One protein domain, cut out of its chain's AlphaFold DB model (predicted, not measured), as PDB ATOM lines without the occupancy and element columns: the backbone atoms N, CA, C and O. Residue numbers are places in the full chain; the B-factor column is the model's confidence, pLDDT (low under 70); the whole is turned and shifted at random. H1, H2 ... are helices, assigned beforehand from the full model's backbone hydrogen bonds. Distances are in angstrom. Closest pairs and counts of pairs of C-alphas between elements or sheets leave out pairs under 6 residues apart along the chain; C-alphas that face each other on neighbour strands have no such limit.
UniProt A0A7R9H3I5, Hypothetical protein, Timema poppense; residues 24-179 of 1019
ATOM      1  N   PRO A  24      15.997  46.970  -9.280       48.97
ATOM      2  CA  PRO A  24      17.459  47.093  -9.193       48.97
ATOM      3  C   PRO A  24      17.916  47.856  -7.943       48.97
ATOM      4  O   PRO A  24      19.037  47.674  -7.483       48.97
ATOM      5  N   HIS A  25      17.049  48.713  -7.391       54.47
ATOM      6  CA  HIS A  25      17.361  49.505  -6.205       54.47
ATOM      7  C   HIS A  25      17.401  48.661  -4.927       54.47
ATOM      8  O   HIS A  25      18.297  48.874  -4.115       54.47
ATOM      9  N   VAL A  26      16.495  47.689  -4.773       56.44
ATOM     10  CA  VAL A  26      16.461  46.789  -3.604       56.44
ATOM     11  C   VAL A  26      17.709  45.909  -3.577       56.44
ATOM     12  O   VAL A  26      18.458  45.947  -2.606       56.44
ATOM     13  N   VAL A  27      18.021  45.261  -4.703       59.34
ATOM     14  CA  VAL A  27      19.236  44.443  -4.852       59.34
ATOM     15  C   VAL A  27      20.500  45.287  -4.655       59.34
ATOM     16  O   VAL A  27      21.433  44.869  -3.979       59.34
ATOM     17  N   SER A  28      20.535  46.528  -5.163       60.44
ATOM     18  CA  SER A  28      21.675  47.426  -4.922       60.44
ATOM     19  C   SER A  28      21.829  47.843  -3.453       60.44
ATOM     20  O   SER A  28      22.946  48.124  -3.024       60.44
ATOM     21  N   PHE A  29      20.736  47.889  -2.685       62.06
ATOM     22  CA  PHE A  29      20.748  48.256  -1.268       62.06
ATOM     23  C   PHE A  29      21.213  47.091  -0.387       62.06
ATOM     24  O   PHE A  29      22.041  47.276   0.506       62.06
ATOM     25  N   GLU A  30      20.758  45.878  -0.687       64.94
ATOM     26  CA  GLU A  30      21.273  44.658  -0.063       64.94
ATOM     27  C   GLU A  30      22.758  44.473  -0.402       64.94
ATOM     28  O   GLU A  30      23.573  44.250   0.495       64.94
ATOM     29  N   ALA A  31      23.152  44.690  -1.664       66.56
ATOM     30  CA  ALA A  31      24.547  44.583  -2.097       66.56
ATOM     31  C   ALA A  31      25.438  45.649  -1.460       66.56
ATOM     32  O   ALA A  31      26.575  45.367  -1.089       66.56
ATOM     33  N   TYR A  32      24.913  46.860  -1.281       74.38
ATOM     34  CA  TYR A  32      25.553  47.922  -0.508       74.38
ATOM     35  C   TYR A  32      25.845  47.468   0.929       74.38
ATOM     36  O   TYR A  32      26.964  47.645   1.414       74.38
ATOM     37  N   SER A  33      24.863  46.851   1.594       70.25
ATOM     38  CA  SER A  33      25.009  46.397   2.980       70.25
ATOM     39  C   SER A  33      26.034  45.268   3.123       70.25
ATOM     40  O   SER A  33      26.826  45.274   4.066       70.25
ATOM     41  N   PHE A  34      26.071  44.365   2.140       75.19
ATOM     42  CA  PHE A  34      26.944  43.199   2.111       75.19
ATOM     43  C   PHE A  34      28.384  43.536   1.699       75.19
ATOM     44  O   PHE A  34      29.322  43.031   2.301       75.19
ATOM     45  N   LEU A  35      28.588  44.408   0.705       72.31
ATOM     46  CA  LEU A  35      29.925  44.782   0.211       72.31
ATOM     47  C   LEU A  35      30.530  46.000   0.924       72.31
ATOM     48  O   LEU A  35      31.712  46.278   0.737       72.31
ATOM     49  N   ARG A  36      29.739  46.744   1.714       74.56
ATOM     50  CA  ARG A  36      30.151  47.981   2.413       74.56
ATOM     51  C   ARG A  36      30.733  49.058   1.481       74.56
ATOM     52  O   ARG A  36      31.628  49.806   1.861       74.56
ATOM     53  N   LEU A  37      30.200  49.149   0.265       75.38
ATOM     54  CA  LEU A  37      30.561  50.158  -0.744       75.38
ATOM     55  C   LEU A  37      29.617  51.355  -0.698       75.38
ATOM     56  O   LEU A  37      28.579  51.262  -0.075       75.38
ATOM     57  N   ASP A  38      29.904  52.458  -1.390       75.69
ATOM     58  CA  ASP A  38      28.918  53.532  -1.576       75.69
ATOM     59  C   ASP A  38      27.811  53.121  -2.556       75.69
ATOM     60  O   ASP A  38      28.091  52.593  -3.631       75.69
ATOM     61  N   ILE A  39      26.552  53.475  -2.261       73.62
ATOM     62  CA  ILE A  39      25.368  53.102  -3.073       73.62
ATOM     63  C   ILE A  39      25.537  53.478  -4.554       73.62
ATOM     64  O   ILE A  39      25.141  52.725  -5.443       73.62
ATOM     65  N   LYS A  40      26.149  54.636  -4.841       74.06
ATOM     66  CA  LYS A  40      26.406  55.086  -6.220       74.06
ATOM     67  C   LYS A  40      27.378  54.163  -6.955       74.06
ATOM     68  O   LYS A  40      27.148  53.859  -8.123       74.06
ATOM     69  N   ILE A  41      28.430  53.718  -6.272       76.62
ATOM     70  CA  ILE A  41      29.442  52.812  -6.824       76.62
ATOM     71  C   ILE A  41      28.824  51.427  -7.010       76.62
ATOM     72  O   ILE A  41      28.941  50.854  -8.088       76.62
ATOM     73  N   THR A  42      28.083  50.930  -6.016       78.00
ATOM     74  CA  THR A  42      27.361  49.654  -6.106       78.00
ATOM     75  C   THR A  42      26.395  49.639  -7.286       78.00
ATOM     76  O   THR A  42      26.353  48.667  -8.036       78.00
ATOM     77  N   PHE A  43      25.659  50.731  -7.512       77.94
ATOM     78  CA  PHE A  43      24.744  50.840  -8.647       77.94
ATOM     79  C   PHE A  43      25.480  50.852  -9.993       77.94
ATOM     80  O   PHE A  43      25.066  50.160 -10.920       77.94
ATOM     81  N   GLN A  44      26.590  51.587 -10.103       78.50
ATOM     82  CA  GLN A  44      27.421  51.567 -11.308       78.50
ATOM     83  C   GLN A  44      28.003  50.174 -11.564       78.50
ATOM     84  O   GLN A  44      27.932  49.689 -12.689       78.50
ATOM     85  N   LEU A  45      28.533  49.496 -10.547       80.88
ATOM     86  CA  LEU A  45      29.047  48.130 -10.674       80.88
ATOM     87  C   LEU A  45      27.950  47.157 -11.106       80.88
ATOM     88  O   LEU A  45      28.174  46.345 -12.000       80.88
ATOM     89  N   LEU A  46      26.747  47.278 -10.543       81.06
ATOM     90  CA  LEU A  46      25.600  46.464 -10.938       81.06
ATOM     91  C   LEU A  46      25.230  46.694 -12.409       81.06
ATOM     92  O   LEU A  46      24.947  45.740 -13.129       81.06
ATOM     93  N   GLN A  47      25.286  47.936 -12.896       80.25
ATOM     94  CA  GLN A  47      25.095  48.218 -14.321       80.25
ATOM     95  C   GLN A  47      26.155  47.526 -15.186       80.25
ATOM     96  O   GLN A  47      25.804  46.912 -16.192       80.25
ATOM     97  N   HIS A  48      27.430  47.579 -14.792       78.62
ATOM     98  CA  HIS A  48      28.504  46.906 -15.527       78.62
ATOM     99  C   HIS A  48      28.327  45.385 -15.524       78.62
ATOM    100  O   HIS A  48      28.431  44.765 -16.581       78.62
ATOM    101  N   TYR A  49      27.967  44.797 -14.381       81.25
ATOM    102  CA  TYR A  49      27.655  43.373 -14.262       81.25
ATOM    103  C   TYR A  49      26.541  42.957 -15.230       81.25
ATOM    104  O   TYR A  49      26.677  41.988 -15.979       81.25
ATOM    105  N   LEU A  50      25.456  43.734 -15.278       76.62
ATOM    106  CA  LEU A  50      24.306  43.435 -16.129       76.62
ATOM    107  C   LEU A  50      24.583  43.627 -17.626       76.62
ATOM    108  O   LEU A  50      23.963  42.956 -18.444       76.62
ATOM    109  N   ILE A  51      25.501  44.522 -17.999       70.75
ATOM    110  CA  ILE A  51      25.895  44.734 -19.401       70.75
ATOM    111  C   ILE A  51      26.897  43.667 -19.861       70.75
ATOM    112  O   ILE A  51      26.829  43.203 -21.002       70.75
ATOM    113  N   HIS A  52      27.852  43.299 -19.002       68.12
ATOM    114  CA  HIS A  52      29.037  42.549 -19.414       68.12
ATOM    115  C   HIS A  52      29.077  41.089 -18.968       68.12
ATOM    116  O   HIS A  52      29.798  40.317 -19.602       68.12
ATOM    117  N   ILE A  53      28.341  40.680 -17.939       70.00
ATOM    118  CA  ILE A  53      28.433  39.316 -17.394       70.00
ATOM    119  C   ILE A  53      27.089  38.614 -17.400       70.00
ATOM    120  O   ILE A  53      27.031  37.433 -17.746       70.00
ATOM    121  N   PHE A  54      26.013  39.326 -17.072       71.38
ATOM    122  CA  PHE A  54      24.686  38.735 -17.097       71.38
ATOM    123  C   PHE A  54      24.327  38.272 -18.515       71.38
ATOM    124  O   PHE A  54      24.358  39.045 -19.472       71.38
ATOM    125  N   ARG A  55      24.017  36.978 -18.646       65.38
ATOM    126  CA  ARG A  55      23.838  36.312 -19.945       65.38
ATOM    127  C   ARG A  55      22.386  36.297 -20.438       65.38
ATOM    128  O   ARG A  55      22.179  35.992 -21.604       65.38
ATOM    129  N   GLY A  56      21.407  36.601 -19.580       62.81
ATOM    130  CA  GLY A  56      19.973  36.483 -19.883       62.81
ATOM    131  C   GLY A  56      19.307  37.772 -20.373       62.81
ATOM    132  O   GLY A  56      19.864  38.871 -20.286       62.81
ATOM    133  N   GLU A  57      18.068  37.660 -20.852       59.09
ATOM    134  CA  GLU A  57      17.250  38.829 -21.188       59.09
ATOM    135  C   GLU A  57      16.637  39.485 -19.936       59.09
ATOM    136  O   GLU A  57      16.427  38.862 -18.894       59.09
ATOM    137  N   ARG A  58      16.238  40.761 -20.048       61.50
ATOM    138  CA  ARG A  58      15.594  41.512 -18.951       61.50
ATOM    139  C   ARG A  58      14.389  40.779 -18.348       61.50
ATOM    140  O   ARG A  58      14.150  40.879 -17.151       61.50
ATOM    141  N   LYS A  59      13.605  40.073 -19.167       63.44
ATOM    142  CA  LYS A  59      12.413  39.341 -18.709       63.44
ATOM    143  C   LYS A  59      12.772  38.101 -17.891       63.44
ATOM    144  O   LYS A  59      12.009  37.731 -17.007       63.44
ATOM    145  N   GLU A  60      13.907  37.477 -18.185       66.38
ATOM    146  CA  GLU A  60      14.414  36.317 -17.452       66.38
ATOM    147  C   GLU A  60      15.013  36.739 -16.120       66.38
ATOM    148  O   GLU A  60      14.725  36.109 -15.112       66.38
ATOM    149  N   LEU A  61      15.747  37.858 -16.092       69.69
ATOM    150  CA  LEU A  61      16.257  38.441 -14.850       69.69
ATOM    151  C   LEU A  61      15.122  38.729 -13.862       69.69
ATOM    152  O   LEU A  61      15.225  38.384 -12.693       69.69
ATOM    153  N   MET A  62      14.025  39.327 -14.336       68.69
ATOM    154  CA  MET A  62      12.886  39.638 -13.468       68.69
ATOM    155  C   MET A  62      12.251  38.372 -12.885       68.69
ATOM    156  O   MET A  62      11.968  38.363 -11.699       68.69
ATOM    157  N   LYS A  63      12.105  37.302 -13.681       71.50
ATOM    158  CA  LYS A  63      11.614  35.999 -13.195       71.50
ATOM    159  C   LYS A  63      12.594  35.311 -12.249       71.50
ATOM    160  O   LYS A  63      12.181  34.633 -11.320       71.50
ATOM    161  N   TYR A  64      13.892  35.449 -12.503       73.75
ATOM    162  CA  TYR A  64      14.937  34.847 -11.682       73.75
ATOM    163  C   TYR A  64      14.974  35.480 -10.289       73.75
ATOM    164  O   TYR A  64      15.039  34.770  -9.294       73.75
ATOM    165  N   LEU A  65      14.833  36.804 -10.214       75.12
ATOM    166  CA  LEU A  65      14.824  37.565  -8.962       75.12
ATOM    167  C   LEU A  65      13.495  37.485  -8.184       75.12
ATOM    168  O   LEU A  65      13.378  38.116  -7.140       75.12
ATOM    169  N   GLU A  66      12.483  36.752  -8.664       76.06
ATOM    170  CA  GLU A  66      11.205  36.593  -7.944       76.06
ATOM    171  C   GLU A  66      11.329  35.707  -6.693       76.06
ATOM    172  O   GLU A  66      10.508  35.817  -5.785       76.06
ATOM    173  N   THR A  67      12.334  34.830  -6.629       79.12
ATOM    174  CA  THR A  67      12.545  33.908  -5.501       79.12
ATOM    175  C   THR A  67      13.741  34.330  -4.654       79.12
ATOM    176  O   THR A  67      14.819  34.543  -5.212       79.12
ATOM    177  N   GLU A  68      13.582  34.343  -3.328       74.25
ATOM    178  CA  GLU A  68      14.633  34.743  -2.376       74.25
ATOM    179  C   GLU A  68      15.950  33.966  -2.589       74.25
ATOM    180  O   GLU A  68      16.994  34.581  -2.778       74.25
ATOM    181  N   GLU A  69      15.915  32.637  -2.739       77.25
ATOM    182  CA  GLU A  69      17.125  31.820  -2.981       77.25
ATOM    183  C   GLU A  69      17.937  32.260  -4.219       77.25
ATOM    184  O   GLU A  69      19.167  32.292  -4.203       77.25
ATOM    185  N   ASN A  70      17.264  32.648  -5.307       78.19
ATOM    186  CA  ASN A  70      17.941  33.116  -6.522       78.19
ATOM    187  C   ASN A  70      18.473  34.543  -6.368       78.19
ATOM    188  O   ASN A  70      19.470  34.894  -7.000       78.19
ATOM    189  N   THR A  71      17.830  35.372  -5.540       77.00
ATOM    190  CA  THR A  71      18.368  36.694  -5.198       77.00
ATOM    191  C   THR A  71      19.648  36.567  -4.376       77.00
ATOM    192  O   THR A  71      20.617  37.257  -4.677       77.00
ATOM    193  N   GLU A  72      19.720  35.617  -3.440       79.44
ATOM    194  CA  GLU A  72      20.947  35.328  -2.689       79.44
ATOM    195  C   GLU A  72      22.072  34.821  -3.603       79.44
ATOM    196  O   GLU A  72      23.203  35.300  -3.523       79.44
ATOM    197  N   LEU A  73      21.770  33.910  -4.534       80.25
ATOM    198  CA  LEU A  73      22.743  33.433  -5.524       80.25
ATOM    199  C   LEU A  73      23.244  34.564  -6.431       80.25
ATOM    200  O   LEU A  73      24.449  34.714  -6.623       80.25
ATOM    201  N   PHE A  74      22.337  35.408  -6.927       82.50
ATOM    202  CA  PHE A  74      22.689  36.584  -7.722       82.50
ATOM    203  C   PHE A  74      23.630  37.529  -6.964       82.50
ATOM    204  O   PHE A  74      24.558  38.095  -7.540       82.50
ATOM    205  N   MET A  75      23.391  37.698  -5.666       79.12
ATOM    206  CA  MET A  75      24.198  38.539  -4.788       79.12
ATOM    207  C   MET A  75      25.608  37.987  -4.585       79.12
ATOM    208  O   MET A  75      26.574  38.752  -4.620       79.12
ATOM    209  N   LEU A  76      25.741  36.670  -4.419       81.94
ATOM    210  CA  LEU A  76      27.040  36.003  -4.341       81.94
ATOM    211  C   LEU A  76      27.809  36.108  -5.664       81.94
ATOM    212  O   LEU A  76      28.999  36.428  -5.648       81.94
ATOM    213  N   ASP A  77      27.134  35.939  -6.804       81.69
ATOM    214  CA  ASP A  77      27.738  36.119  -8.131       81.69
ATOM    215  C   ASP A  77      28.192  37.569  -8.356       81.69
ATOM    216  O   ASP A  77      29.288  37.826  -8.863       81.69
ATOM    217  N   PHE A  78      27.386  38.542  -7.924       83.62
ATOM    218  CA  PHE A  78      27.745  39.957  -7.983       83.62
ATOM    219  C   PHE A  78      28.938  40.293  -7.076       83.62
ATOM    220  O   PHE A  78      29.822  41.060  -7.464       83.62
ATOM    221  N   ALA A  79      29.008  39.699  -5.883       81.56
ATOM    222  CA  ALA A  79      30.148  39.855  -4.989       81.56
ATOM    223  C   ALA A  79      31.427  39.244  -5.580       81.56
ATOM    224  O   ALA A  79      32.491  39.861  -5.505       81.56
ATOM    225  N   ALA A  80      31.330  38.074  -6.218       80.75
ATOM    226  CA  ALA A  80      32.441  37.468  -6.944       80.75
ATOM    227  C   ALA A  80      32.914  38.370  -8.096       80.75
ATOM    228  O   ALA A  80      34.116  38.597  -8.235       80.75
ATOM    229  N   PHE A  81      31.986  38.969  -8.851       83.12
ATOM    230  CA  PHE A  81      32.319  39.951  -9.883       83.12
ATOM    231  C   PHE A  81      33.083  41.149  -9.313       83.12
ATOM    232  O   PHE A  81      34.128  41.518  -9.848       83.12
ATOM    233  N   TYR A  82      32.620  41.722  -8.201       84.25
ATOM    234  CA  TYR A  82      33.307  42.834  -7.547       84.25
ATOM    235  C   TYR A  82      34.764  42.494  -7.192       84.25
ATOM    236  O   TYR A  82      35.666  43.274  -7.502       84.25
ATOM    237  N   TRP A  83      35.011  41.331  -6.584       79.31
ATOM    238  CA  TRP A  83      36.372  40.890  -6.264       79.31
ATOM    239  C   TRP A  83      37.212  40.640  -7.515       79.31
ATOM    240  O   TRP A  83      38.372  41.052  -7.554       79.31
ATOM    241  N   SER A  84      36.620  40.044  -8.553       80.25
ATOM    242  CA  SER A  84      37.310  39.824  -9.824       80.25
ATOM    243  C   SER A  84      37.765  41.151 -10.441       80.25
ATOM    244  O   SER A  84      38.946  41.289 -10.744       80.25
ATOM    245  N   GLU A  85      36.906  42.171 -10.530       81.38
ATOM    246  CA  GLU A  85      37.245  43.472 -11.128       81.38
ATOM    247  C   GLU A  85      38.418  44.157 -10.416       81.38
ATOM    248  O   GLU A  85      39.297  44.725 -11.064       81.38
ATOM    249  N   ARG A  86      38.494  44.056  -9.083       81.00
ATOM    250  CA  ARG A  86      39.625  44.599  -8.309       81.00
ATOM    251  C   ARG A  86      40.943  43.940  -8.694       81.00
ATOM    252  O   ARG A  86      41.928  44.637  -8.937       81.00
ATOM    253  N   ILE A  87      40.952  42.610  -8.780       75.94
ATOM    254  CA  ILE A  87      42.133  41.840  -9.180       75.94
ATOM    255  C   ILE A  87      42.506  42.179 -10.630       75.94
ATOM    256  O   ILE A  87      43.671  42.463 -10.898       75.94
ATOM    257  N   HIS A  88      41.531  42.248 -11.545       81.88
ATOM    258  CA  HIS A  88      41.756  42.624 -12.946       81.88
ATOM    259  C   HIS A  88      42.405  44.009 -13.067       81.88
ATOM    260  O   HIS A  88      43.387  44.164 -13.791       81.88
ATOM    261  N   LEU A  89      41.926  45.004 -12.315       82.00
ATOM    262  CA  LEU A  89      42.509  46.350 -12.303       82.00
ATOM    263  C   LEU A  89      43.960  46.350 -11.813       82.00
ATOM    264  O   LEU A  89      44.827  46.959 -12.446       82.00
ATOM    265  N   LEU A  90      44.243  45.653 -10.711       74.69
ATOM    266  CA  LEU A  90      45.602  45.544 -10.178       74.69
ATOM    267  C   LEU A  90      46.537  44.802 -11.143       74.69
ATOM    268  O   LEU A  90      47.708  45.168 -11.255       74.69
ATOM    269  N   GLN A  91      46.032  43.814 -11.879       74.94
ATOM    270  CA  GLN A  91      46.795  43.108 -12.908       74.94
ATOM    271  C   GLN A  91      47.053  43.958 -14.149       74.94
ATOM    272  O   GLN A  91      48.153  43.924 -14.697       74.94
ATOM    273  N   CYS A  92      46.097  44.784 -14.577       79.12
ATOM    274  CA  CYS A  92      46.346  45.743 -15.651       79.12
ATOM    275  C   CYS A  92      47.504  46.684 -15.291       79.12
ATOM    276  O   CYS A  92      48.370  46.931 -16.129       79.12
ATOM    277  N   ILE A  93      47.561  47.158 -14.041       75.00
ATOM    278  CA  ILE A  93      48.684  47.968 -13.549       75.00
ATOM    279  C   ILE A  93      49.988  47.159 -13.592       75.00
ATOM    280  O   ILE A  93      50.984  47.664 -14.100       75.00
ATOM    281  N   ASN A  94      49.976  45.902 -13.139       72.69
ATOM    282  CA  ASN A  94      51.141  45.009 -13.176       72.69
ATOM    283  C   ASN A  94      51.741  44.888 -14.586       72.69
ATOM    284  O   ASN A  94      52.940  45.087 -14.779       72.69
ATOM    285  N   ILE A  95      50.896  44.621 -15.587       73.25
ATOM    286  CA  ILE A  95      51.300  44.467 -16.992       73.25
ATOM    287  C   ILE A  95      51.881  45.779 -17.532       73.25
ATOM    288  O   ILE A  95      52.929  45.768 -18.177       73.25
ATOM    289  N   ILE A  96      51.236  46.915 -17.247       74.62
ATOM    290  CA  ILE A  96      51.711  48.233 -17.694       74.62
ATOM    291  C   ILE A  96      53.089  48.541 -17.097       74.62
ATOM    292  O   ILE A  96      53.982  48.960 -17.830       74.62
ATOM    293  N   VAL A  97      53.278  48.323 -15.791       69.06
ATOM    294  CA  VAL A  97      54.544  48.628 -15.104       69.06
ATOM    295  C   VAL A  97      55.646  47.635 -15.490       69.06
ATOM    296  O   VAL A  97      56.793  48.038 -15.647       69.06
ATOM    297  N   THR A  98      55.328  46.358 -15.704       67.81
ATOM    298  CA  THR A  98      56.325  45.353 -16.115       67.81
ATOM    299  C   THR A  98      56.812  45.602 -17.545       67.81
ATOM    300  O   THR A  98      58.011  45.599 -17.817       67.81
ATOM    301  N   HIS A  99      55.896  45.870 -18.483       69.00
ATOM    302  CA  HIS A  99      56.234  45.982 -19.908       69.00
ATOM    303  C   HIS A  99      56.574  47.401 -20.371       69.00
ATOM    304  O   HIS A  99      56.883  47.586 -21.551       69.00
ATOM    305  N   CYS A 100      56.559  48.406 -19.491       66.75
ATOM    306  CA  CYS A 100      56.980  49.758 -19.868       66.75
ATOM    307  C   CYS A 100      58.471  49.812 -20.234       66.75
ATOM    308  O   CYS A 100      58.836  50.470 -21.204       66.75
ATOM    309  N   GLU A 101      59.323  49.054 -19.534       62.50
ATOM    310  CA  GLU A 101      60.765  48.968 -19.809       62.50
ATOM    311  C   GLU A 101      61.087  48.048 -21.006       62.50
ATOM    312  O   GLU A 101      62.182  48.105 -21.580       62.50
ATOM    313  N   ASN A 102      60.137  47.199 -21.415       69.06
ATOM    314  CA  ASN A 102      60.346  46.194 -22.448       69.06
ATOM    315  C   ASN A 102      60.146  46.763 -23.861       69.06
ATOM    316  O   ASN A 102      59.064  46.686 -24.443       69.06
ATOM    317  N   LYS A 103      61.243  47.218 -24.474       65.94
ATOM    318  CA  LYS A 103      61.260  47.729 -25.860       65.94
ATOM    319  C   LYS A 103      60.789  46.729 -26.927       65.94
ATOM    320  O   LYS A 103      60.572  47.130 -28.066       65.94
ATOM    321  N   LYS A 104      60.673  45.432 -26.611       69.50
ATOM    322  CA  LYS A 104      60.150  44.423 -27.550       69.50
ATOM    323  C   LYS A 104      58.620  44.410 -27.606       69.50
ATOM    324  O   LYS A 104      58.065  43.840 -28.542       69.50
ATOM    325  N   HIS A 105      57.939  44.993 -26.619       72.25
ATOM    326  CA  HIS A 105      56.486  44.953 -26.540       72.25
ATOM    327  C   HIS A 105      55.846  45.991 -27.490       72.25
ATOM    328  O   HIS A 105      56.205  47.168 -27.414       72.25
ATOM    329  N   PRO A 106      54.858  45.620 -28.335       74.31
ATOM    330  CA  PRO A 106      54.256  46.530 -29.322       74.31
ATOM    331  C   PRO A 106      53.618  47.803 -28.746       74.31
ATOM    332  O   PRO A 106      53.467  48.788 -29.458       74.31
ATOM    333  N   LEU A 107      53.215  47.771 -27.470       77.62
ATOM    334  CA  LEU A 107      52.569  48.887 -26.763       77.62
ATOM    335  C   LEU A 107      53.496  49.606 -25.764       77.62
ATOM    336  O   LEU A 107      53.006  50.398 -24.965       77.62
ATOM    337  N   SER A 108      54.807  49.340 -25.781       74.69
ATOM    338  CA  SER A 108      55.763  49.927 -24.821       74.69
ATOM    339  C   SER A 108      55.744  51.467 -24.835       74.69
ATOM    340  O   SER A 108      55.674  52.089 -23.774       74.69
ATOM    341  N   ASP A 109      55.669  52.087 -26.017       75.81
ATOM    342  CA  ASP A 109      55.575  53.550 -26.161       75.81
ATOM    343  C   ASP A 109      54.274  54.115 -25.551       75.81
ATOM    344  O   ASP A 109      54.267  55.159 -24.903       75.81
ATOM    345  N   CYS A 110      53.156  53.395 -25.689       78.75
ATOM    346  CA  CYS A 110      51.880  53.786 -25.084       78.75
ATOM    347  C   CYS A 110      51.902  53.651 -23.552       78.75
ATOM    348  O   CYS A 110      51.271  54.442 -22.851       78.75
ATOM    349  N   TYR A 111      52.593  52.635 -23.026       77.88
ATOM    350  CA  TYR A 111      52.728  52.419 -21.583       77.88
ATOM    351  C   TYR A 111      53.627  53.466 -20.935       77.88
ATOM    352  O   TYR A 111      53.295  53.967 -19.864       77.88
ATOM    353  N   THR A 112      54.721  53.841 -21.592       71.00
ATOM    354  CA  THR A 112      55.604  54.916 -21.118       71.00
ATOM    355  C   THR A 112      54.885  56.265 -21.117       71.00
ATOM    356  O   THR A 112      54.866  56.920 -20.080       71.00
ATOM    357  N   GLU A 113      54.159  56.615 -22.187       78.25
ATOM    358  CA  GLU A 113      53.317  57.826 -22.220       78.25
ATOM    359  C   GLU A 113      52.235  57.815 -21.121       78.25
ATOM    360  O   GLU A 113      51.858  58.860 -20.586       78.25
ATOM    361  N   PHE A 114      51.691  56.640 -20.789       74.94
ATOM    362  CA  PHE A 114      50.731  56.508 -19.697       74.94
ATOM    363  C   PHE A 114      51.391  56.755 -18.340       74.94
ATOM    364  O   PHE A 114      50.859  57.552 -17.575       74.94
ATOM    365  N   ILE A 115      52.543  56.138 -18.060       70.06
ATOM    366  CA  ILE A 115      53.275  56.304 -16.795       70.06
ATOM    367  C   ILE A 115      53.733  57.753 -16.601       70.06
ATOM    368  O   ILE A 115      53.558  58.283 -15.511       70.06
ATOM    369  N   GLU A 116      54.212  58.426 -17.652       67.75
ATOM    370  CA  GLU A 116      54.609  59.845 -17.601       67.75
ATOM    371  C   GLU A 116      53.459  60.791 -17.208       67.75
ATOM    372  O   GLU A 116      53.695  61.903 -16.739       67.75
ATOM    373  N   LYS A 117      52.202  60.373 -17.403       68.88
ATOM    374  CA  LYS A 117      51.011  61.151 -17.024       68.88
ATOM    375  C   LYS A 117      50.538  60.884 -15.600       68.88
ATOM    376  O   LYS A 117      49.658  61.608 -15.128       68.88
ATOM    377  N   ILE A 118      51.037  59.839 -14.943       65.69
ATOM    378  CA  ILE A 118      50.644  59.517 -13.573       65.69
ATOM    379  C   ILE A 118      51.534  60.338 -12.618       65.69
ATOM    380  O   ILE A 118      52.737  60.421 -12.848       65.69
ATOM    381  N   PRO A 119      50.975  60.986 -11.576       61.28
ATOM    382  CA  PRO A 119      51.757  61.794 -10.635       61.28
ATOM    383  C   PRO A 119      52.863  60.988  -9.936       61.28
ATOM    384  O   PRO A 119      52.679  59.807  -9.662       61.28
ATOM    385  N   ASP A 120      53.961  61.647  -9.554       58.41
ATOM    386  CA  ASP A 120      55.102  61.030  -8.845       58.41
ATOM    387  C   ASP A 120      54.709  60.364  -7.495       58.41
ATOM    388  O   ASP A 120      55.440  59.525  -6.964       58.41
ATOM    389  N   ASP A 121      53.515  60.667  -6.968       62.50
ATOM    390  CA  ASP A 121      52.981  60.186  -5.684       62.50
ATOM    391  C   ASP A 121      52.338  58.778  -5.730       62.50
ATOM    392  O   ASP A 121      51.749  58.337  -4.740       62.50
ATOM    393  N   ILE A 122      52.431  58.027  -6.842       64.69
ATOM    394  CA  ILE A 122      51.876  56.651  -6.952       64.69
ATOM    395  C   ILE A 122      52.333  55.768  -5.795       64.69
ATOM    396  O   ILE A 122      51.537  55.012  -5.243       64.69
ATOM    397  N   LEU A 123      53.611  55.867  -5.417       61.56
ATOM    398  CA  LEU A 123      54.161  55.088  -4.313       61.56
ATOM    399  C   LEU A 123      53.427  55.401  -3.004       61.56
ATOM    400  O   LEU A 123      53.053  54.478  -2.287       61.56
ATOM    401  N   GLU A 124      53.161  56.676  -2.707       64.75
ATOM    402  CA  GLU A 124      52.435  57.067  -1.495       64.75
ATOM    403  C   GLU A 124      50.972  56.617  -1.523       64.75
ATOM    404  O   GLU A 124      50.462  56.124  -0.514       64.75
ATOM    405  N   LEU A 125      50.318  56.709  -2.684       66.56
ATOM    406  CA  LEU A 125      48.952  56.223  -2.878       66.56
ATOM    407  C   LEU A 125      48.865  54.705  -2.675       66.56
ATOM    408  O   LEU A 125      48.000  54.236  -1.935       66.56
ATOM    409  N   MET A 126      49.791  53.936  -3.243       63.97
ATOM    410  CA  MET A 126      49.838  52.483  -3.073       63.97
ATOM    411  C   MET A 126      50.182  52.072  -1.636       63.97
ATOM    412  O   MET A 126      49.589  51.127  -1.117       63.97
ATOM    413  N   PHE A 127      51.078  52.798  -0.952       63.22
ATOM    414  CA  PHE A 127      51.323  52.585   0.478       63.22
ATOM    415  C   PHE A 127      50.077  52.884   1.313       63.22
ATOM    416  O   PHE A 127      49.741  52.093   2.191       63.22
ATOM    417  N   SER A 128      49.353  53.969   1.018       66.81
ATOM    418  CA  SER A 128      48.099  54.293   1.709       66.81
ATOM    419  C   SER A 128      47.031  53.218   1.490       66.81
ATOM    420  O   SER A 128      46.346  52.828   2.437       66.81
ATOM    421  N   GLN A 129      46.954  52.663   0.275       68.88
ATOM    422  CA  GLN A 129      46.064  51.557  -0.052       68.88
ATOM    423  C   GLN A 129      46.445  50.299   0.736       68.88
ATOM    424  O   GLN A 129      45.571  49.691   1.350       68.88
ATOM    425  N   LEU A 130      47.732  49.951   0.806       64.25
ATOM    426  CA  LEU A 130      48.211  48.808   1.585       64.25
ATOM    427  C   LEU A 130      47.922  48.976   3.085       64.25
ATOM    428  O   LEU A 130      47.408  48.056   3.713       64.25
ATOM    429  N   THR A 131      48.180  50.156   3.659       61.81
ATOM    430  CA  THR A 131      47.841  50.451   5.060       61.81
ATOM    431  C   THR A 131      46.335  50.369   5.301       61.81
ATOM    432  O   THR A 131      45.909  49.862   6.334       61.81
ATOM    433  N   SER A 132      45.512  50.840   4.360       66.62
ATOM    434  CA  SER A 132      44.056  50.726   4.477       66.62
ATOM    435  C   SER A 132      43.591  49.271   4.420       66.62
ATOM    436  O   SER A 132      42.768  48.883   5.240       66.62
ATOM    437  N   ALA A 133      44.169  48.461   3.526       63.78
ATOM    438  CA  ALA A 133      43.827  47.057   3.360       63.78
ATOM    439  C   ALA A 133      44.195  46.246   4.608       63.78
ATOM    440  O   ALA A 133      43.347  45.535   5.128       63.78
ATOM    441  N   LEU A 134      45.400  46.437   5.159       60.84
ATOM    442  CA  LEU A 134      45.879  45.723   6.351       60.84
ATOM    443  C   LEU A 134      45.062  46.000   7.623       60.84
ATOM    444  O   LEU A 134      45.074  45.184   8.539       60.84
ATOM    445  N   ASN A 135      44.359  47.132   7.691       62.91
ATOM    446  CA  ASN A 135      43.524  47.501   8.838       62.91
ATOM    447  C   ASN A 135      42.077  46.982   8.735       62.91
ATOM    448  O   ASN A 135      41.264  47.260   9.621       62.91
ATOM    449  N   VAL A 136      41.719  46.262   7.664       65.31
ATOM    450  CA  VAL A 136      40.362  45.733   7.468       65.31
ATOM    451  C   VAL A 136      40.129  44.521   8.373       65.31
ATOM    452  O   VAL A 136      40.845  43.525   8.307       65.31
ATOM    453  N   CYS A 137      39.088  44.584   9.209       63.12
ATOM    454  CA  CYS A 137      38.673  43.459  10.047       63.12
ATOM    455  C   CYS A 137      37.986  42.358   9.226       63.12
ATOM    456  O   CYS A 137      37.302  42.633   8.240       63.12
ATOM    457  N   THR A 138      38.103  41.107   9.678       65.06
ATOM    458  CA  THR A 138      37.460  39.963   9.022       65.06
ATOM    459  C   THR A 138      35.927  40.065   9.066       65.06
ATOM    460  O   THR A 138      35.354  40.421  10.103       65.06
ATOM    461  N   PRO A 139      35.227  39.748   7.958       73.69
ATOM    462  CA  PRO A 139      33.776  39.830   7.908       73.69
ATOM    463  C   PRO A 139      33.142  38.735   8.772       73.69
ATOM    464  O   PRO A 139      33.487  37.557   8.691       73.69
ATOM    465  N   THR A 140      32.172  39.121   9.594       73.25
ATOM    466  CA  THR A 140      31.380  38.229  10.452       73.25
ATOM    467  C   THR A 140      29.897  38.323  10.105       73.25
ATOM    468  O   THR A 140      29.447  39.334   9.565       73.25
ATOM    469  N   LEU A 141      29.116  37.304  10.481       69.38
ATOM    470  CA  LEU A 141      27.653  37.298  10.330       69.38
ATOM    471  C   LEU A 141      27.009  38.591  10.874       69.38
ATOM    472  O   LEU A 141      26.169  39.208  10.232       69.38
ATOM    473  N   LEU A 142      27.479  39.058  12.036       64.62
ATOM    474  CA  LEU A 142      26.979  40.268  12.702       64.62
ATOM    475  C   LEU A 142      27.306  41.566  11.951       64.62
ATOM    476  O   LEU A 142      26.628  42.573  12.135       64.62
ATOM    477  N   THR A 143      28.358  41.573  11.134       69.06
ATOM    478  CA  THR A 143      28.826  42.779  10.441       69.06
ATOM    479  C   THR A 143      28.340  42.862   8.995       69.06
ATOM    480  O   THR A 143      28.193  43.973   8.490       69.06
ATOM    481  N   HIS A 144      28.069  41.732   8.339       69.69
ATOM    482  CA  HIS A 144      27.778  41.659   6.898       69.69
ATOM    483  C   HIS A 144      26.461  40.925   6.567       69.69
ATOM    484  O   HIS A 144      26.111  40.809   5.395       69.69
ATOM    485  N   GLY A 145      25.708  40.476   7.577       75.69
ATOM    486  CA  GLY A 145      24.392  39.850   7.415       75.69
ATOM    487  C   GLY A 145      24.434  38.325   7.295       75.69
ATOM    488  O   GLY A 145      25.492  37.700   7.374       75.69
ATOM    489  N   GLU A 146      23.256  37.728   7.101       75.06
ATOM    490  CA  GLU A 146      23.032  36.273   7.142       75.06
ATOM    491  C   GLU A 146      23.735  35.503   6.008       75.06
ATOM    492  O   GLU A 146      24.086  34.336   6.173       75.06
ATOM    493  N   LEU A 147      24.051  36.185   4.901       73.69
ATOM    494  CA  LEU A 147      24.790  35.630   3.761       73.69
ATOM    495  C   LEU A 147      26.271  35.319   4.065       73.69
ATOM    496  O   LEU A 147      26.910  34.575   3.318       73.69
ATOM    497  N   MET A 148      26.848  35.865   5.146       78.69
ATOM    498  CA  MET A 148      28.241  35.601   5.539       78.69
ATOM    499  C   MET A 148      28.401  34.267   6.283       78.69
ATOM    500  O   MET A 148      28.627  34.206   7.493       78.69
ATOM    501  N   VAL A 149      28.319  33.184   5.514       80.25
ATOM    502  CA  VAL A 149      28.550  31.792   5.935       80.25
ATOM    503  C   VAL A 149      30.063  31.483   5.960       80.25
ATOM    504  O   VAL A 149      30.807  32.099   5.192       80.25
ATOM    505  N   PRO A 150      30.565  30.503   6.749       73.62
ATOM    506  CA  PRO A 150      31.995  30.161   6.786       73.62
ATOM    507  C   PRO A 150      32.650  29.911   5.416       73.62
ATOM    508  O   PRO A 150      33.810  30.263   5.213       73.62
ATOM    509  N   ALA A 151      31.905  29.362   4.450       73.69
ATOM    510  CA  ALA A 151      32.384  29.199   3.076       73.69
ATOM    511  C   ALA A 151      32.672  30.549   2.387       73.69
ATOM    512  O   ALA A 151      33.707  30.709   1.745       73.69
ATOM    513  N   GLN A 152      31.792  31.538   2.573       78.44
ATOM    514  CA  GLN A 152      31.957  32.886   2.024       78.44
ATOM    515  C   GLN A 152      33.052  33.671   2.750       78.44
ATOM    516  O   GLN A 152      33.802  34.406   2.115       78.44
ATOM    517  N   GLN A 153      33.221  33.459   4.058       73.88
ATOM    518  CA  GLN A 153      34.350  34.017   4.809       73.88
ATOM    519  C   GLN A 153      35.692  33.489   4.290       73.88
ATOM    520  O   GLN A 153      36.644  34.255   4.142       73.88
ATOM    521  N   GLN A 154      35.768  32.193   3.971       72.75
ATOM    522  CA  GLN A 154      36.963  31.601   3.375       72.75
ATOM    523  C   GLN A 154      37.254  32.193   1.988       72.75
ATOM    524  O   GLN A 154      38.400  32.541   1.711       72.75
ATOM    525  N   GLN A 155      36.235  32.339   1.136       69.75
ATOM    526  CA  GLN A 155      36.388  32.935  -0.196       69.75
ATOM    527  C   GLN A 155      36.802  34.412  -0.119       69.75
ATOM    528  O   GLN A 155      37.706  34.841  -0.836       69.75
ATOM    529  N   TRP A 156      36.207  35.178   0.797       76.44
ATOM    530  CA  TRP A 156      36.607  36.557   1.072       76.44
ATOM    531  C   TRP A 156      38.074  36.635   1.493       76.44
ATOM    532  O   TRP A 156      38.825  37.440   0.952       76.44
ATOM    533  N   TYR A 157      38.505  35.760   2.406       68.38
ATOM    534  CA  TYR A 157      39.888  35.726   2.879       68.38
ATOM    535  C   TYR A 157      40.872  35.397   1.748       68.38
ATOM    536  O   TYR A 157      41.913  36.037   1.639       68.38
ATOM    537  N   GLN A 158      40.530  34.451   0.869       66.75
ATOM    538  CA  GLN A 158      41.341  34.123  -0.307       66.75
ATOM    539  C   GLN A 158      41.495  35.320  -1.253       66.75
ATOM    540  O   GLN A 158      42.619  35.654  -1.628       66.75
ATOM    541  N   ASN A 159      40.395  35.999  -1.586       69.00
ATOM    542  CA  ASN A 159      40.418  37.173  -2.463       69.00
ATOM    543  C   ASN A 159      41.170  38.352  -1.829       69.00
ATOM    544  O   ASN A 159      41.932  39.035  -2.506       69.00
ATOM    545  N   TYR A 160      41.003  38.559  -0.521       69.62
ATOM    546  CA  TYR A 160      41.707  39.586   0.239       69.62
ATOM    547  C   TYR A 160      43.225  39.357   0.251       69.62
ATOM    548  O   TYR A 160      43.993  40.274  -0.044       69.62
ATOM    549  N   LEU A 161      43.674  38.127   0.529       61.94
ATOM    550  CA  LEU A 161      45.096  37.787   0.468       61.94
ATOM    551  C   LEU A 161      45.663  37.968  -0.942       61.94
ATOM    552  O   LEU A 161      46.776  38.473  -1.092       61.94
ATOM    553  N   HIS A 162      44.905  37.583  -1.968       65.75
ATOM    554  CA  HIS A 162      45.318  37.744  -3.360       65.75
ATOM    555  C   HIS A 162      45.486  39.218  -3.742       65.75
ATOM    556  O   HIS A 162      46.516  39.600  -4.299       65.75
ATOM    557  N   GLU A 163      44.537  40.068  -3.343       69.81
ATOM    558  CA  GLU A 163      44.623  41.512  -3.550       69.81
ATOM    559  C   GLU A 163      45.876  42.102  -2.889       69.81
ATOM    560  O   GLU A 163      46.630  42.837  -3.533       69.81
ATOM    561  N   LEU A 164      46.140  41.738  -1.629       65.75
ATOM    562  CA  LEU A 164      47.348  42.162  -0.922       65.75
ATOM    563  C   LEU A 164      48.607  41.744  -1.685       65.75
ATOM    564  O   LEU A 164      49.477  42.580  -1.937       65.75
ATOM    565  N   MET A 165      48.692  40.474  -2.094       60.91
ATOM    566  CA  MET A 165      49.828  39.952  -2.859       60.91
ATOM    567  C   MET A 165      50.053  40.744  -4.151       60.91
ATOM    568  O   MET A 165      51.199  41.048  -4.483       60.91
ATOM    569  N   GLN A 166      48.987  41.137  -4.847       62.22
ATOM    570  CA  GLN A 166      49.103  41.890  -6.089       62.22
ATOM    571  C   GLN A 166      49.491  43.364  -5.877       62.22
ATOM    572  O   GLN A 166      50.307  43.892  -6.633       62.22
ATOM    573  N   ILE A 167      48.968  44.032  -4.842       67.81
ATOM    574  CA  ILE A 167      49.378  45.405  -4.482       67.81
ATOM    575  C   ILE A 167      50.874  45.437  -4.171       67.81
ATOM    576  O   ILE A 167      51.606  46.301  -4.657       67.81
ATOM    577  N   ILE A 168      51.329  44.461  -3.390       62.59
ATOM    578  CA  ILE A 168      52.732  44.265  -3.034       62.59
ATOM    579  C   ILE A 168      53.588  44.025  -4.286       62.59
ATOM    580  O   ILE A 168      54.667  44.607  -4.413       62.59
ATOM    581  N   ASN A 169      53.102  43.209  -5.224       63.47
ATOM    582  CA  ASN A 169      53.782  42.941  -6.488       63.47
ATOM    583  C   ASN A 169      53.987  44.217  -7.313       63.47
ATOM    584  O   ASN A 169      55.102  44.546  -7.717       63.47
ATOM    585  N   ASN A 170      52.930  45.008  -7.462       65.00
ATOM    586  CA  ASN A 170      52.991  46.275  -8.182       65.00
ATOM    587  C   ASN A 170      53.914  47.289  -7.477       65.00
ATOM    588  O   ASN A 170      54.680  47.988  -8.141       65.00
ATOM    589  N   LEU A 171      53.887  47.349  -6.135       62.62
ATOM    590  CA  LEU A 171      54.788  48.199  -5.347       62.62
ATOM    591  C   LEU A 171      56.249  47.858  -5.647       62.62
ATOM    592  O   LEU A 171      57.067  48.755  -5.833       62.62
ATOM    593  N   PHE A 172      56.577  46.570  -5.743       57.78
ATOM    594  CA  PHE A 172      57.930  46.124  -6.049       57.78
ATOM    595  C   PHE A 172      58.421  46.611  -7.415       57.78
ATOM    596  O   PHE A 172      59.536  47.130  -7.514       57.78
ATOM    597  N   PHE A 173      57.600  46.491  -8.460       57.06
ATOM    598  CA  PHE A 173      57.978  46.971  -9.788       57.06
ATOM    599  C   PHE A 173      58.172  48.491  -9.817       57.06
ATOM    600  O   PHE A 173      59.159  48.967 -10.377       57.06
ATOM    601  N   CYS A 174      57.325  49.258  -9.127       58.22
ATOM    602  CA  CYS A 174      57.519  50.703  -8.987       58.22
ATOM    603  C   CYS A 174      58.840  51.038  -8.263       58.22
ATOM    604  O   CYS A 174      59.579  51.925  -8.685       58.22
ATOM    605  N   LEU A 175      59.212  50.286  -7.223       53.19
ATOM    606  CA  LEU A 175      60.477  50.473  -6.495       53.19
ATOM    607  C   LEU A 175      61.736  50.156  -7.336       53.19
ATOM    608  O   LEU A 175      62.839  50.541  -6.948       53.19
ATOM    609  N   LYS A 176      61.610  49.474  -8.485       48.56
ATOM    610  CA  LYS A 176      62.716  49.230  -9.435       48.56
ATOM    611  C   LYS A 176      63.088  50.495 -10.220       48.56
ATOM    612  O   LYS A 176      64.274  50.705 -10.477       48.56
ATOM    613  N   GLY A 177      62.086  51.298 -10.589       45.94
ATOM    614  CA  GLY A 177      62.226  52.459 -11.477       45.94
ATOM    615  C   GLY A 177      62.547  53.781 -10.768       45.94
ATOM    616  O   GLY A 177      63.217  54.633 -11.349       45.94
ATOM    617  N   TYR A 178      62.132  53.948  -9.505       45.25
ATOM    618  CA  TYR A 178      62.262  55.213  -8.765       45.25
ATOM    619  C   TYR A 178      63.339  55.154  -7.661       45.25
ATOM    620  O   TYR A 178      63.453  54.166  -6.938       45.25
ATOM    621  N   GLN A 179      64.126  56.229  -7.491       41.50
ATOM    622  CA  GLN A 179      65.007  56.398  -6.321       41.50
ATOM    623  C   GLN A 179      64.136  56.524  -5.065       41.50
ATOM    624  O   GLN A 179      63.276  57.405  -5.018       41.50
TER     625      GLN A 179
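What this domain is: This is residues 24 to 179 of the 1019 residues of the protein "Hypothetical protein" of Timema poppense (UniProt A0A7R9H3I5). Two long helices, H4 and H8, run side by side the same way along the longest axis, H8 beside residues 83 to 98 of H4. H1 and H2 pack on the earlier part of H4, H5 crosses its last residues, and H6 packs on H8. The printed part has 156 residues with eight named helices, H1 to H8 in order, and no named strand: the class is all helix. It is loose, with a radius of gyration of the C-alphas of 18.8 A, and elongated, spanning 55 by 36 by 25 A.

How they stand to each other: H1, residues 24 to 35, touches H2, residues 39 to 52, closest at C-alphas 32 and 39, 5.8 A apart. The hub, H4, residues 68 to 99, touches H1 at C-alphas 75 and 31, 6.6 A, and H2 at 78 and 49, 7.1 A. H3, residues 58 to 64, is close to H4 but not clearly touching, C-alphas 64 and 70 being 6.2 A apart. H5, residues 108 to 116, touches H4 about perpendicular, 81 degrees, closest at C-alphas 111 and 96, 5.8 A. H8, residues 150 to 177, touches H4 at a shallow tilt of 14 degrees, the same way, closest at C-alphas 170 and 94, 5.5 A. H6, residues 122 to 134, touches H8 at 23 degrees, a shallow tilt, opposite ways, closest at C-alphas 126 and 171, 6.9 A. H7, residues 141 to 144, only just touches H1, with 3 pairs of C-alphas within 8 A, the closest 144 and 34, 5.1 A. Every O i to N i+4 pair is within hydrogen-bond range in H1 to H6, 23 of 24 in H8; H7 is too short for one.

Where its parts are: H1 begins at C-alpha 24, (17.459, 47.093, -9.193). H4 measures 46.5 A and H8 41.8 A, ending at C-alpha 177, (62.226, 52.459, -11.477).

The domain as a whole: The C-alphas farthest apart, Lys 63 and Gln 179, are 57.6 A apart. The printed part has no cut and no long link. Its mean pLDDT is 70.2, with 76 residues under 70, among them 116 to 138 and 157 to 179.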